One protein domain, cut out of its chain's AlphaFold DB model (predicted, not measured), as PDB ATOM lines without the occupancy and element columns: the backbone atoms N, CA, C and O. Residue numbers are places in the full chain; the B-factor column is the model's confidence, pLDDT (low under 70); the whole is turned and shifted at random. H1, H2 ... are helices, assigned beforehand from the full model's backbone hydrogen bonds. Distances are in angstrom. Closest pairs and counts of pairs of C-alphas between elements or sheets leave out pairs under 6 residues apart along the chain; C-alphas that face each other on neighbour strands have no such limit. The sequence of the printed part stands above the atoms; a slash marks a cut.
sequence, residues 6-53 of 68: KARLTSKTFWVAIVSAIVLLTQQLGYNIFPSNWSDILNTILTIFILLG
ATOM      1  N   LYS A   6      35.987 -31.596 -48.870       70.88
ATOM      2  CA  LYS A   6      37.281 -31.038 -48.457       70.88
ATOM      3  C   LYS A   6      37.191 -29.540 -48.150       70.88
ATOM      4  O   LYS A   6      37.728 -29.101 -47.139       70.88
ATOM      5  N   ALA A   7      36.472 -28.780 -48.980       71.56
ATOM      6  CA  ALA A   7      36.298 -27.335 -48.822       71.56
ATOM      7  C   ALA A   7      35.342 -26.968 -47.672       71.56
ATOM      8  O   ALA A   7      35.465 -25.906 -47.072       71.56
ATOM      9  N   ARG A   8      34.383 -27.844 -47.341       71.00
ATOM     10  CA  ARG A   8      33.467 -27.612 -46.215       71.00
ATOM     11  C   ARG A   8      34.140 -27.867 -44.875       71.00
ATOM     12  O   ARG A   8      34.016 -27.044 -43.981       71.00
ATOM     13  N   LEU A   9      34.916 -28.943 -44.768       68.56
ATOM     14  CA  LEU A   9      35.645 -29.285 -43.542       68.56
ATOM     15  C   LEU A   9      36.759 -28.285 -43.192       68.56
ATOM     16  O   LEU A   9      37.164 -28.214 -42.038       68.56
ATOM     17  N   THR A  10      37.221 -27.491 -44.157       67.56
ATOM     18  CA  THR A  10      38.185 -26.396 -43.949       67.56
ATOM     19  C   THR A  10      37.522 -25.035 -43.711       67.56
ATOM     20  O   THR A  10      38.211 -24.052 -43.470       67.56
ATOM     21  N   SER A  11      36.189 -24.933 -43.759       71.88
ATOM     22  CA  SER A  11      35.486 -23.656 -43.616       71.88
ATOM     23  C   SER A  11      35.121 -23.353 -42.160       71.88
ATOM     24  O   SER A  11      34.407 -24.126 -41.516       71.88
ATOM     25  N   LYS A  12      35.511 -22.166 -41.668       68.06
ATOM     26  CA  LYS A  12      35.097 -21.611 -40.360       68.06
ATOM     27  C   LYS A  12      33.576 -21.679 -40.161       68.06
ATOM     28  O   LYS A  12      33.095 -22.136 -39.127       68.06
ATOM     29  N   THR A  13      32.823 -21.294 -41.187       74.56
ATOM     30  CA  THR A  13      31.357 -21.247 -41.163       74.56
ATOM     31  C   THR A  13      30.732 -22.631 -40.999       74.56
ATOM     32  O   THR A  13      29.716 -22.764 -40.325       74.56
ATOM     33  N   PHE A  14      31.339 -23.675 -41.570       80.69
ATOM     34  CA  PHE A  14      30.833 -25.043 -41.457       80.69
ATOM     35  C   PHE A  14      30.945 -25.579 -40.026       80.69
ATOM     36  O   PHE A  14      29.972 -26.116 -39.500       80.69
ATOM     37  N   TRP A  15      32.096 -25.385 -39.376       75.56
ATOM     38  CA  TRP A  15      32.301 -25.803 -37.987       75.56
ATOM     39  C   TRP A  15      31.408 -25.034 -37.016       75.56
ATOM     40  O   TRP A  15      30.763 -25.646 -36.168       75.56
ATOM     41  N   VAL A  16      31.291 -23.713 -37.188       78.38
ATOM     42  CA  VAL A  16      30.364 -22.889 -36.394       78.38
ATOM     43  C   VAL A  16      28.919 -23.372 -36.561       78.38
ATOM     44  O   VAL A  16      28.202 -23.514 -35.570       78.38
ATOM     45  N   ALA A  17      28.495 -23.676 -37.792       80.50
ATOM     46  CA  ALA A  17      27.147 -24.164 -38.073       80.50
ATOM     47  C   ALA A  17      26.886 -25.558 -37.482       80.50
ATOM     48  O   ALA A  17      25.833 -25.764 -36.885       80.50
ATOM     49  N   ILE A  18      27.839 -26.496 -37.593       84.56
ATOM     50  CA  ILE A  18      27.729 -27.831 -36.981       84.56
ATOM     51  C   ILE A  18      27.560 -27.719 -35.473       84.56
ATOM     52  O   ILE A  18      26.656 -28.327 -34.905       84.56
ATOM     53  N   VAL A  19      28.412 -26.933 -34.823       83.81
ATOM     54  CA  VAL A  19      28.386 -26.822 -33.368       83.81
ATOM     55  C   VAL A  19      27.089 -26.154 -32.910       83.81
ATOM     56  O   VAL A  19      26.438 -26.651 -31.992       83.81
ATOM     57  N   SER A  20      26.659 -25.094 -33.597       82.44
ATOM     58  CA  SER A  20      25.375 -24.435 -33.320       82.44
ATOM     59  C   SER A  20      24.199 -25.399 -33.483       82.44
ATOM     60  O   SER A  20      23.307 -25.425 -32.639       82.44
ATOM     61  N   ALA A  21      24.211 -26.232 -34.528       87.50
ATOM     62  CA  ALA A  21      23.175 -27.230 -34.770       87.50
ATOM     63  C   ALA A  21      23.136 -28.311 -33.679       87.50
ATOM     64  O   ALA A  21      22.051 -28.698 -33.257       87.50
ATOM     65  N   ILE A  22      24.294 -28.767 -33.189       87.81
ATOM     66  CA  ILE A  22      24.378 -29.732 -32.080       87.81
ATOM     67  C   ILE A  22      23.788 -29.129 -30.802       87.81
ATOM     68  O   ILE A  22      22.968 -29.769 -30.146       87.81
ATOM     69  N   VAL A  23      24.158 -27.891 -30.469       86.19
ATOM     70  CA  VAL A  23      23.625 -27.196 -29.289       86.19
ATOM     71  C   VAL A  23      22.104 -27.057 -29.391       86.19
ATOM     72  O   VAL A  23      21.391 -27.467 -28.476       86.19
ATOM     73  N   LEU A  24      21.589 -26.587 -30.529       86.69
ATOM     74  CA  LEU A  24      20.148 -26.476 -30.780       86.69
ATOM     75  C   LEU A  24      19.418 -27.821 -30.685       86.69
ATOM     76  O   LEU A  24      18.374 -27.897 -30.041       86.69
ATOM     77  N   LEU A  25      19.976 -28.884 -31.268       89.56
ATOM     78  CA  LEU A  25      19.389 -30.224 -31.209       89.56
ATOM     79  C   LEU A  25      19.280 -30.730 -29.772       89.56
ATOM     80  O   LEU A  25      18.241 -31.253 -29.380       89.56
ATOM     81  N   THR A  26      20.324 -30.557 -28.963       89.00
ATOM     82  CA  THR A  26      20.294 -31.000 -27.559       89.00
ATOM     83  C   THR A  26      19.266 -30.228 -26.735       89.00
ATOM     84  O   THR A  26      18.542 -30.840 -25.951       89.00
ATOM     85  N   GLN A  27      19.120 -28.921 -26.987       85.25
ATOM     86  CA  GLN A  27      18.077 -28.098 -26.376       85.25
ATOM     87  C   GLN A  27      16.676 -28.550 -26.809       85.25
ATOM     88  O   GLN A  27      15.799 -28.698 -25.962       85.25
ATOM     89  N   GLN A  28      16.466 -28.838 -28.100       87.19
ATOM     90  CA  GLN A  28      15.187 -29.343 -28.624       87.19
ATOM     91  C   GLN A  28      14.808 -30.715 -28.059       87.19
ATOM     92  O   GLN A  28      13.626 -30.998 -27.886       87.19
ATOM     93  N   LEU A  29      15.796 -31.554 -27.751       90.19
ATOM     94  CA  LEU A  29      15.599 -32.852 -27.105       90.19
ATOM     95  C   LEU A  29      15.405 -32.747 -25.579       90.19
ATOM     96  O   LEU A  29      15.157 -33.760 -24.931       90.19
ATOM     97  N   GLY A  30      15.507 -31.547 -24.995       85.56
ATOM     98  CA  GLY A  30      15.333 -31.308 -23.559       85.56
ATOM     99  C   GLY A  30      16.571 -31.602 -22.704       85.56
ATOM    100  O   GLY A  30      16.483 -31.601 -21.476       85.56
ATOM    101  N   TYR A  31      17.731 -31.835 -23.321       82.94
ATOM    102  CA  TYR A  31      18.988 -32.070 -22.615       82.94
ATOM    103  C   TYR A  31      19.742 -30.754 -22.391       82.94
ATOM    104  O   TYR A  31      20.411 -30.242 -23.287       82.94
ATOM    105  N   ASN A  32      19.707 -30.236 -21.162       75.19
ATOM    106  CA  ASN A  32      20.534 -29.100 -20.735       75.19
ATOM    107  C   ASN A  32      21.933 -29.563 -20.297       75.19
ATOM    108  O   ASN A  32      22.329 -29.437 -19.142       75.19
ATOM    109  N   ILE A  33      22.675 -30.149 -21.236       82.12
ATOM    110  CA  ILE A  33      24.061 -30.598 -21.017       82.12
ATOM    111  C   ILE A  33      25.090 -29.471 -21.180       82.12
ATOM    112  O   ILE A  33      26.237 -29.620 -20.764       82.12
ATOM    113  N   PHE A  34      24.692 -28.347 -21.781       81.25
ATOM    114  CA  PHE A  34      25.560 -27.195 -21.998       81.25
ATOM    115  C   PHE A  34      25.405 -26.168 -20.865       81.25
ATOM    116  O   PHE A  34      24.276 -25.804 -20.527       81.25
ATOM    117  N   PRO A  35      26.511 -25.673 -20.279       80.75
ATOM    118  CA  PRO A  35      26.463 -24.629 -19.259       80.75
ATOM    119  C   PRO A  35      26.040 -23.284 -19.868       80.75
ATOM    120  O   PRO A  35      26.128 -23.084 -21.079       80.75
ATOM    121  N   SER A  36      25.610 -22.325 -19.043       84.44
ATOM    122  CA  SER A  36      25.129 -21.013 -19.516       84.44
ATOM    123  C   SER A  36      26.160 -20.240 -20.351       84.44
ATOM    124  O   SER A  36      25.781 -19.462 -21.221       84.44
ATOM    125  N   ASN A  37      27.451 -20.498 -20.137       84.62
ATOM    126  CA  ASN A  37      28.577 -19.891 -20.847       84.62
ATOM    127  C   ASN A  37      29.092 -20.734 -22.035       84.62
ATOM    128  O   ASN A  37      30.230 -20.562 -22.471       84.62
ATOM    129  N   TRP A  38      28.294 -21.666 -22.568       83.94
ATOM    130  CA  TRP A  38      28.705 -22.531 -23.683       83.94
ATOM    131  C   TRP A  38      29.210 -21.745 -24.902       83.94
ATOM    132  O   TRP A  38      30.154 -22.179 -25.560       83.94
ATOM    133  N   SER A  39      28.623 -20.577 -25.184       82.75
ATOM    134  CA  SER A  39      29.028 -19.730 -26.309       82.75
ATOM    135  C   SER A  39      30.465 -19.222 -26.153       82.75
ATOM    136  O   SER A  39      31.248 -19.299 -27.101       82.75
ATOM    137  N   ASP A  40      30.855 -18.806 -24.946       87.69
ATOM    138  CA  ASP A  40      32.214 -18.339 -24.650       87.69
ATOM    139  C   ASP A  40      33.238 -19.475 -24.745       87.69
ATOM    140  O   ASP A  40      34.338 -19.295 -25.281       87.69
ATOM    141  N   ILE A  41      32.860 -20.673 -24.284       85.75
ATOM    142  CA  ILE A  41      33.690 -21.882 -24.386       85.75
ATOM    143  C   ILE A  41      33.964 -22.201 -25.858       85.75
ATOM    144  O   ILE A  41      35.114 -22.401 -26.252       85.75
ATOM    145  N   LEU A  42      32.924 -22.203 -26.692       83.62
ATOM    146  CA  LEU A  42      33.074 -22.460 -28.122       83.62
ATOM    147  C   LEU A  42      33.894 -21.390 -28.830       83.62
ATOM    148  O   LEU A  42      34.768 -21.731 -29.625       83.62
ATOM    149  N   ASN A  43      33.650 -20.113 -28.534       85.31
ATOM    150  CA  ASN A  43      34.427 -19.015 -29.102       85.31
ATOM    151  C   ASN A  43      35.912 -19.143 -28.747       85.31
ATOM    152  O   ASN A  43      36.767 -18.935 -29.609       85.31
ATOM    153  N   THR A  44      36.230 -19.556 -27.521       88.75
ATOM    154  CA  THR A  44      37.613 -19.791 -27.089       88.75
ATOM    155  C   THR A  44      38.255 -20.948 -27.860       88.75
ATOM    156  O   THR A  44      39.349 -20.788 -28.402       88.75
ATOM    157  N   ILE A  45      37.565 -22.088 -27.985       85.44
ATOM    158  CA  ILE A  45      38.061 -23.256 -28.734       85.44
ATOM    159  C   ILE A  45      38.300 -22.900 -30.205       85.44
ATOM    160  O   ILE A  45      39.367 -23.185 -30.751       85.44
ATOM    161  N   LEU A  46      37.331 -22.235 -30.841       81.62
ATOM    162  CA  LEU A  46      37.455 -21.783 -32.225       81.62
ATOM    163  C   LEU A  46      38.630 -20.815 -32.375       81.62
ATOM    164  O   LEU A  46      39.413 -20.964 -33.306       81.62
ATOM    165  N   THR A  47      38.802 -19.871 -31.450       83.19
ATOM    166  CA  THR A  47      39.923 -18.918 -31.467       83.19
ATOM    167  C   THR A  47      41.271 -19.626 -31.379       83.19
ATOM    168  O   THR A  47      42.157 -19.333 -32.178       83.19
ATOM    169  N   ILE A  48      41.421 -20.613 -30.491       85.00
ATOM    170  CA  ILE A  48      42.644 -21.427 -30.397       85.00
ATOM    171  C   ILE A  48      42.910 -22.146 -31.721       85.00
ATOM    172  O   ILE A  48      44.016 -22.088 -32.247       85.00
ATOM    173  N   PHE A  49      41.899 -22.783 -32.310       77.94
ATOM    174  CA  PHE A  49      42.071 -23.477 -33.586       77.94
ATOM    175  C   PHE A  49      42.374 -22.530 -34.756       77.94
ATOM    176  O   PHE A  49      43.016 -22.938 -35.721       77.94
ATOM    177  N   ILE A  50      41.931 -21.276 -34.689       77.00
ATOM    178  CA  ILE A  50      42.296 -20.237 -35.656       77.00
ATOM    179  C   ILE A  50      43.763 -19.840 -35.479       77.00
ATOM    180  O   ILE A  50      44.481 -19.770 -36.470       77.00
ATOM    181  N   LEU A  51      44.224 -19.635 -34.241       78.75
ATOM    182  CA  LEU A  51      45.632 -19.342 -33.946       78.75
ATOM    183  C   LEU A  51      46.563 -20.479 -34.390       78.75
ATOM    184  O   LEU A  51      47.656 -20.221 -34.879       78.75
ATOM    185  N   LEU A  52      46.113 -21.728 -34.262       78.19
ATOM    186  CA  LEU A  52      46.840 -22.916 -34.717       78.19
ATOM    187  C   LEU A  52      46.756 -23.154 -36.236       78.19
ATOM    188  O   LEU A  52      47.312 -24.136 -36.722       78.19
ATOM    189  N   GLY A  53      46.044 -22.312 -36.991       69.00
ATOM    190  CA  GLY A  53      45.901 -22.471 -38.439       69.00
ATOM    191  C   GLY A  53      44.978 -23.617 -38.880       69.00
ATOM    192  O   GLY A  53      44.917 -23.931 -40.064       69.00
TER     193      GLY A  53
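What this domain is: This is residues 6 to 53 of the 68 residues of a protein of Clostridium puniceum (UniProt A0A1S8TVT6). Two long helices, H2 and H3, lie side by side with a gap between them, and the loop of residues 29 to 37 folds the chain back from one to the other as a loose U. Residues 6 to 11, with the short H1, stick out at the open end. The 48 printed residues hold three named helices, H1, H2, H3, and no named strand: all helix. The whole is loose, radius of gyration of the C-alphas 12.1 A, and flat, spanning 34 by 22 by 10 A.

Where its parts are: H1 is residues 6 to 9, from C-alpha 6 at (37.281, -31.038, -48.457). H2, residues 12 to 28, is 24.4 A long. H3, residues 38 to 51, is 20.1 A long and ends at C-alpha 51 (45.632, -19.342, -33.946).

How they stand to each other: H1 and H2 are close but not clearly touching; their closest C-alphas, of Arg 8 and Phe 14, are 6.0 A apart. H2 and H3 are near each other, closest C-alphas 8.3 A. H1 and H3 are apart. Every O i to N i+4 pair is within hydrogen-bond range in H2 and H3; H1 is too short for one.

The domain as a whole: The farthest C-alphas, of Gly 30 and Gly 53, are 35.1 A apart. The printed part has no cut and no long link. pLDDT is under 70 at residues 9 to 10, 12 and 53.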